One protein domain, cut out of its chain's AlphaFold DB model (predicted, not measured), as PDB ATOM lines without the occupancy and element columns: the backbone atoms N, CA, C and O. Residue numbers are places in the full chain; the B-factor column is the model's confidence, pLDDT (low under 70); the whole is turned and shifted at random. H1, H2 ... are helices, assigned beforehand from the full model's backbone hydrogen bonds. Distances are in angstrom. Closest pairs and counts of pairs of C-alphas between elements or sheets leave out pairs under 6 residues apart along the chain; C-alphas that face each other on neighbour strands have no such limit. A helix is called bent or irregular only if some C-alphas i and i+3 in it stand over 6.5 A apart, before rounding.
ATOM      1  N   THR A 167     256.733 185.746 220.354       96.44
ATOM      2  CA  THR A 167     256.754 186.861 219.398       96.44
ATOM      3  C   THR A 167     256.368 188.183 220.064       96.44
ATOM      4  O   THR A 167     257.035 189.200 219.862       96.44
ATOM      5  N   ALA A 168     255.329 188.184 220.904       96.31
ATOM      6  CA  ALA A 168     254.915 189.366 221.653       96.31
ATOM      7  C   ALA A 168     256.023 189.850 222.599       96.31
ATOM      8  O   ALA A 168     256.314 191.048 222.656       96.31
ATOM      9  N   GLN A 169     256.688 188.921 223.290       96.44
ATOM     10  CA  GLN A 169     257.803 189.243 224.175       96.44
ATOM     11  C   GLN A 169     258.987 189.847 223.408       96.44
ATOM     12  O   GLN A 169     259.553 190.851 223.844       96.44
ATOM     13  N   ALA A 170     259.334 189.290 222.246       96.69
ATOM     14  CA  ALA A 170     260.390 189.827 221.391       96.69
ATOM     15  C   ALA A 170     260.066 191.251 220.903       96.69
ATOM     16  O   ALA A 170     260.918 192.142 220.967       96.69
ATOM     17  N   MET A 171     258.820 191.503 220.484       96.44
ATOM     18  CA  MET A 171     258.371 192.838 220.071       96.44
ATOM     19  C   MET A 171     258.438 193.859 221.212       96.44
ATOM     20  O   MET A 171     258.835 195.008 220.995       96.44
ATOM     21  N   GLU A 172     258.063 193.455 222.426       94.94
ATOM     22  CA  GLU A 172     258.135 194.312 223.608       94.94
ATOM     23  C   GLU A 172     259.587 194.618 224.002       94.94
ATOM     24  O   GLU A 172     259.901 195.774 224.294       94.94
ATOM     25  N   ASN A 173     260.491 193.639 223.934       96.81
ATOM     26  CA  ASN A 173     261.924 193.858 224.161       96.81
ATOM     27  C   ASN A 173     262.495 194.854 223.141       96.81
ATOM     28  O   ASN A 173     263.012 195.899 223.526       96.81
ATOM     29  N   ALA A 174     262.249 194.637 221.845       95.69
ATOM     30  CA  ALA A 174     262.686 195.555 220.793       95.69
ATOM     31  C   ALA A 174     262.089 196.970 220.940       95.69
ATOM     32  O   ALA A 174     262.674 197.974 220.522       95.69
ATOM     33  N   ARG A 175     260.887 197.100 221.517       94.88
ATOM     34  CA  ARG A 175     260.308 198.407 221.862       94.88
ATOM     35  C   ARG A 175     261.070 199.064 223.015       94.88
ATOM     36  O   ARG A 175     261.341 200.263 222.931       94.88
ATOM     37  N   ARG A 176     261.407 198.316 224.068       95.81
ATOM     38  CA  ARG A 176     262.186 198.814 225.214       95.81
ATOM     39  C   ARG A 176     263.573 199.271 224.787       95.81
ATOM     40  O   ARG A 176     263.945 200.387 225.138       95.81
ATOM     41  N   ASP A 177     264.254 198.496 223.952       96.81
ATOM     42  CA  ASP A 177     265.591 198.829 223.451       96.81
ATOM     43  C   ASP A 177     265.570 200.123 222.634       96.81
ATOM     44  O   ASP A 177     266.361 201.034 222.876       96.81
ATOM     45  N   ARG A 178     264.584 200.286 221.740       95.94
ATOM     46  CA  ARG A 178     264.395 201.540 220.990       95.94
ATOM     47  C   ARG A 178     264.152 202.740 221.903       95.94
ATOM     48  O   ARG A 178     264.675 203.823 221.650       95.94
ATOM     49  N   VAL A 179     263.353 202.574 222.958       95.06
ATOM     50  CA  VAL A 179     263.107 203.643 223.941       95.06
ATOM     51  C   VAL A 179     264.380 203.965 224.723       95.06
ATOM     52  O   VAL A 179     264.669 205.140 224.940       95.06
ATOM     53  N   PHE A 180     265.136 202.948 225.129       96.25
ATOM     54  CA  PHE A 180     266.390 203.104 225.853       96.25
ATOM     55  C   PHE A 180     267.436 203.841 225.013       96.25
ATOM     56  O   PHE A 180     267.927 204.881 225.446       96.25
ATOM     57  N   LEU A 181     267.684 203.393 223.780       96.12
ATOM     58  CA  LEU A 181     268.609 204.046 222.848       96.12
ATOM     59  C   LEU A 181     268.195 205.491 222.561       96.12
ATOM     60  O   LEU A 181     269.023 206.397 222.615       96.12
ATOM     61  N   ARG A 182     266.897 205.744 222.335       92.56
ATOM     62  CA  ARG A 182     266.389 207.112 222.162       92.56
ATOM     63  C   ARG A 182     266.696 207.982 223.380       92.56
ATOM     64  O   ARG A 182     267.102 209.127 223.212       92.56
ATOM     65  N   LYS A 183     266.495 207.465 224.594       92.12
ATOM     66  CA  LYS A 183     266.822 208.195 225.826       92.12
ATOM     67  C   LYS A 183     268.322 208.448 225.946       92.12
ATOM     68  O   LYS A 183     268.692 209.576 226.235       92.12
ATOM     69  N   GLN A 184     269.166 207.454 225.663       95.00
ATOM     70  CA  GLN A 184     270.621 207.627 225.666       95.00
ATOM     71  C   GLN A 184     271.064 208.723 224.690       95.00
ATOM     72  O   GLN A 184     271.821 209.606 225.083       95.00
ATOM     73  N   ILE A 185     270.546 208.714 223.457       93.62
ATOM     74  CA  ILE A 185     270.820 209.754 222.456       93.62
ATOM     75  C   ILE A 185     270.410 211.129 222.986       93.62
ATOM     76  O   ILE A 185     271.209 212.058 222.949       93.62
ATOM     77  N   LEU A 186     269.197 211.263 223.532       89.00
ATOM     78  CA  LEU A 186     268.719 212.535 224.085       89.00
ATOM     79  C   LEU A 186     269.581 213.028 225.255       89.00
ATOM     80  O   LEU A 186     269.874 214.217 225.331       89.00
ATOM     81  N   THR A 187     270.028 212.132 226.139       91.62
ATOM     82  CA  THR A 187     270.950 212.481 227.227       91.62
ATOM     83  C   THR A 187     272.296 212.958 226.686       91.62
ATOM     84  O   THR A 187     272.825 213.949 227.178       91.62
ATOM     85  N   LYS A 188     272.851 212.294 225.665       89.00
ATOM     86  CA  LYS A 188     274.112 212.716 225.039       89.00
ATOM     87  C   LYS A 188     273.991 214.059 224.325       89.00
ATOM     88  O   LYS A 188     274.884 214.883 224.473       89.00
ATOM     89  N   LEU A 189     272.886 214.306 223.626       87.06
ATOM     90  CA  LEU A 189     272.616 215.607 223.007       87.06
ATOM     91  C   LEU A 189     272.556 216.729 224.052       87.06
ATOM     92  O   LEU A 189     273.195 217.754 223.864       87.06
ATOM     93  N   ALA A 190     271.886 216.503 225.187       84.25
ATOM     94  CA  ALA A 190     271.848 217.483 226.273       84.25
ATOM     95  C   ALA A 190     273.242 217.774 226.866       84.25
ATOM     96  O   ALA A 190     273.552 218.925 227.151       84.25
ATOM     97  N   GLN A 191     274.096 216.750 227.009       85.69
ATOM     98  CA  GLN A 191     275.485 216.924 227.463       85.69
ATOM     99  C   GLN A 191     276.311 217.767 226.482       85.69
ATOM    100  O   GLN A 191     277.109 218.597 226.909       85.69
ATOM    101  N   ILE A 192     276.115 217.570 225.175       86.19
ATOM    102  CA  ILE A 192     276.784 218.363 224.132       86.19
ATOM    103  C   ILE A 192     276.306 219.820 224.176       86.19
ATOM    104  O   ILE A 192     277.136 220.726 224.170       86.19
ATOM    105  N   ASP A 193     274.994 220.048 224.284       79.06
ATOM    106  CA  ASP A 193     274.413 221.395 224.376       79.06
ATOM    107  C   ASP A 193     274.883 222.158 225.633       79.06
ATOM    108  O   ASP A 193     274.969 223.386 225.628       79.06
ATOM    109  N   GLU A 194     275.175 221.451 226.730       79.12
ATOM    110  CA  GLU A 194     275.750 222.043 227.945       79.12
ATOM    111  C   GLU A 194     277.240 222.365 227.807       79.12
ATOM    112  O   GLU A 194     277.680 223.398 228.308       79.12
ATOM    113  N   ALA A 195     278.004 221.506 227.129       81.50
ATOM    114  CA  ALA A 195     279.440 221.690 226.927       81.50
ATOM    115  C   ALA A 195     279.765 222.820 225.936       81.50
ATOM    116  O   ALA A 195     280.794 223.479 226.078       81.50
ATOM    117  N   ASP A 196     278.890 223.071 224.959       73.56
ATOM    118  CA  ASP A 196     279.011 224.206 224.048       73.56
ATOM    119  C   ASP A 196     277.662 224.919 223.833       73.56
ATOM    120  O   ASP A 196     276.890 224.563 222.937       73.56
ATOM    121  N   PRO A 197     277.395 226.011 224.576       64.19
ATOM    122  CA  PRO A 197     276.192 226.819 224.390       64.19
ATOM    123  C   PRO A 197     276.069 227.448 222.991       64.19
ATOM    124  O   PRO A 197     274.977 227.883 222.616       64.19
ATOM    125  N   ARG A 198     277.163 227.529 222.214       62.50
ATOM    126  CA  ARG A 198     277.160 228.033 220.829       62.50
ATOM    127  C   ARG A 198     276.746 226.967 219.822       62.50
ATOM    128  O   ARG A 198     276.328 227.328 218.722       62.50
ATOM    129  N   THR A 199     276.827 225.684 220.189       61.00
ATOM    130  CA  THR A 199     276.445 224.573 219.312       61.00
ATOM    131  C   THR A 199     274.964 224.614 218.986       61.00
ATOM    132  O   THR A 199     274.634 224.188 217.885       61.00
ATOM    133  N   ASN A 200     274.121 225.154 219.886       59.88
ATOM    134  CA  ASN A 200     272.655 225.264 219.848       59.88
ATOM    135  C   ASN A 200     272.004 224.939 218.492       59.88
ATOM    136  O   ASN A 200     271.454 225.785 217.775       59.88
ATOM    137  N   SER A 201     272.101 223.665 218.133       57.62
ATOM    138  CA  SER A 201     271.855 223.226 216.769       57.62
ATOM    139  C   SER A 201     270.357 223.122 216.565       57.62
ATOM    140  O   SER A 201     269.874 223.377 215.475       57.62
ATOM    141  N   LEU A 202     269.599 222.876 217.636       55.69
ATOM    142  CA  LEU A 202     268.143 222.861 217.640       55.69
ATOM    143  C   LEU A 202     267.518 224.243 217.382       55.69
ATOM    144  O   LEU A 202     266.464 224.289 216.747       55.69
ATOM    145  N   ILE A 203     268.157 225.354 217.788       54.53
ATOM    146  CA  ILE A 203     267.718 226.700 217.368       54.53
ATOM    147  C   ILE A 203     268.057 226.933 215.890       54.53
ATOM    148  O   ILE A 203     267.164 227.307 215.132       54.53
ATOM    149  N   ARG A 204     269.266 226.580 215.428       53.66
ATOM    150  CA  ARG A 204     269.620 226.699 213.998       53.66
ATOM    151  C   ARG A 204     268.789 225.801 213.075       53.66
ATOM    152  O   ARG A 204     268.401 226.245 212.006       53.66
ATOM    153  N   TYR A 205     268.469 224.566 213.460       52.47
ATOM    154  CA  TYR A 205     267.624 223.656 212.674       52.47
ATOM    155  C   TYR A 205     266.175 224.162 212.583       52.47
ATOM    156  O   TYR A 205     265.536 223.986 211.546       52.47
ATOM    157  N   ALA A 206     265.659 224.814 213.632       53.28
ATOM    158  CA  ALA A 206     264.338 225.443 213.618       53.28
ATOM    159  C   ALA A 206     264.307 226.764 212.821       53.28
ATOM    160  O   ALA A 206     263.278 227.076 212.220       53.28
ATOM    161  N   GLU A 207     265.411 227.515 212.799       51.00
ATOM    162  CA  GLU A 207     265.587 228.722 211.976       51.00
ATOM    163  C   GLU A 207     265.814 228.388 210.492       51.00
ATOM    164  O   GLU A 207     265.307 229.094 209.624       51.00
ATOM    165  N   PHE A 208     266.508 227.287 210.187       47.59
ATOM    166  CA  PHE A 208     266.817 226.863 208.816       47.59
ATOM    167  C   PHE A 208     265.634 226.166 208.118       47.59
ATOM    168  O   PHE A 208     265.425 226.355 206.923       47.59
ATOM    169  N   PHE A 209     264.808 225.405 208.848       48.03
ATOM    170  CA  PHE A 209     263.583 224.781 208.320       48.03
ATOM    171  C   PHE A 209     262.326 225.527 208.779       48.03
ATOM    172  O   PHE A 209     261.480 224.982 209.493       48.03
ATOM    173  N   GLY A 210     262.194 226.784 208.356       46.06
ATOM    174  CA  GLY A 210     261.024 227.632 208.593       46.06
ATOM    175  C   GLY A 210     259.713 227.101 207.990       46.06
ATOM    176  O   GLY A 210     259.162 227.705 207.076       46.06
ATOM    177  N   ILE A 218     257.852 220.327 220.871       45.88
ATOM    178  CA  ILE A 218     258.833 219.502 221.602       45.88
ATOM    179  C   ILE A 218     260.098 220.305 221.946       45.88
ATOM    180  O   ILE A 218     260.663 220.105 223.017       45.88
ATOM    181  N   VAL A 219     260.509 221.244 221.086       48.88
ATOM    182  CA  VAL A 219     261.737 222.042 221.273       48.88
ATOM    183  C   VAL A 219     261.501 223.262 222.176       48.88
ATOM    184  O   VAL A 219     262.356 223.615 222.983       48.88
ATOM    185  N   LEU A 220     260.315 223.880 222.128       46.28
ATOM    186  CA  LEU A 220     259.998 225.023 222.996       46.28
ATOM    187  C   LEU A 220     259.838 224.640 224.471       46.28
ATOM    188  O   LEU A 220     260.077 225.490 225.325       46.28
ATOM    189  N   CYS A 221     259.483 223.391 224.791       43.50
ATOM    190  CA  CYS A 221     259.296 222.963 226.181       43.50
ATOM    191  C   CYS A 221     260.622 222.836 226.956       43.50
ATOM    192  O   CYS A 221     260.651 223.122 228.150       43.50
ATOM    193  N   SER A 222     261.727 222.460 226.302       43.91
ATOM    194  CA  SER A 222     263.054 222.428 226.937       43.91
ATOM    195  C   SER A 222     263.698 223.818 227.011       43.91
ATOM    196  O   SER A 222     264.310 224.158 228.024       43.91
ATOM    197  N   ALA A 223     263.500 224.661 225.992       42.50
ATOM    198  CA  ALA A 223     264.028 226.027 225.972       42.50
ATOM    199  C   ALA A 223     263.335 226.964 226.987       42.50
ATOM    200  O   ALA A 223     263.997 227.778 227.630       42.50
ATOM    201  N   THR A 224     262.019 226.825 227.195       44.84
ATOM    202  CA  THR A 224     261.291 227.626 228.203       44.84
ATOM    203  C   THR A 224     261.627 227.229 229.639       44.84
ATOM    204  O   THR A 224     261.670 228.102 230.503       44.84
TER     205      THR A 224
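Overview. This is residues 167 to 210 and 218 to 224 of the 241 residues of the protein "Replication initiation protein RepC" of Defluviimonas alba (UniProt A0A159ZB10). One long straight helix, H1, makes the longest axis like a bare shaft, and after its last residues the chain turns a corner into the short helix H2, so that H1 and H2 outline an L. A second short helix, H3, lies near H2 at that same end as a separate printed piece, and the three helices form no packed core; residues 167 to 188 of H1 and the corner, residues 194 to 199, stick out free. The printed part has 51 residues, with three named helices in the order H1, H2, H3 and no named strand, and its class is all helix. It is extended, with a radius of gyration of the C-alphas of 15.2 A, and elongated, its C-alphas spanning 45 by 26 by 18 A.

Along the chain. H1, residues 167 to 195, begins with C-alpha 167 at (256.754, 186.861, 219.398) and ends with C-alpha 195 at (279.440, 221.690, 226.927), 42.2 A from first to last C-alpha. H2, residues 201 to 208, is 10.1 A long by the same measure, and C-alpha 201 is at (271.855, 223.226, 216.769). H3, residues 218 to 224, is 10.8 A long and ends with C-alpha 224 at (261.291, 227.626, 228.203). None of the three helices is bent.

Arrangement. H1 touches no helix. H1 and H2 are apart, but only just, with their closest C-alphas 8.2 A apart, and the tight link of 5 residues joins them. H1 and H3 are apart. H2 and H3 are close but not clearly touching, with 1 pair of C-alphas within 8 A; their closest C-alphas, those of Leu 202 and Val 219, are 7.4 A apart. Their lines stand at a steep tilt of 67 degrees, only just short of about perpendicular, and they run opposite ways. From centre to centre H2 and H3 are 12.6 A apart. In H1 and H2 every O i to N i+4 pair of the backbone is within hydrogen-bond range, while in H3 2 of 3 are.

Size, cuts and confidence. The two C-alphas farthest apart are those of Thr 167 and Arg 198, at 46.0 A, and the first and last printed C-alphas, Thr 167 and Thr 224, are 42.0 A apart. Residues 211 to 217 are cut out and not printed, and C-alpha 210 and C-alpha 218 are 15.5 A apart across the cut. The link from H2 to H3 is the link across the cut. The mean pLDDT of the printed part is 75.0, with 92 for H1, 53 for H2 and 45 for H3. The model's confidence is low, under 70, in 21 residues, namely residues 197 to 210 and residues 218 to 224.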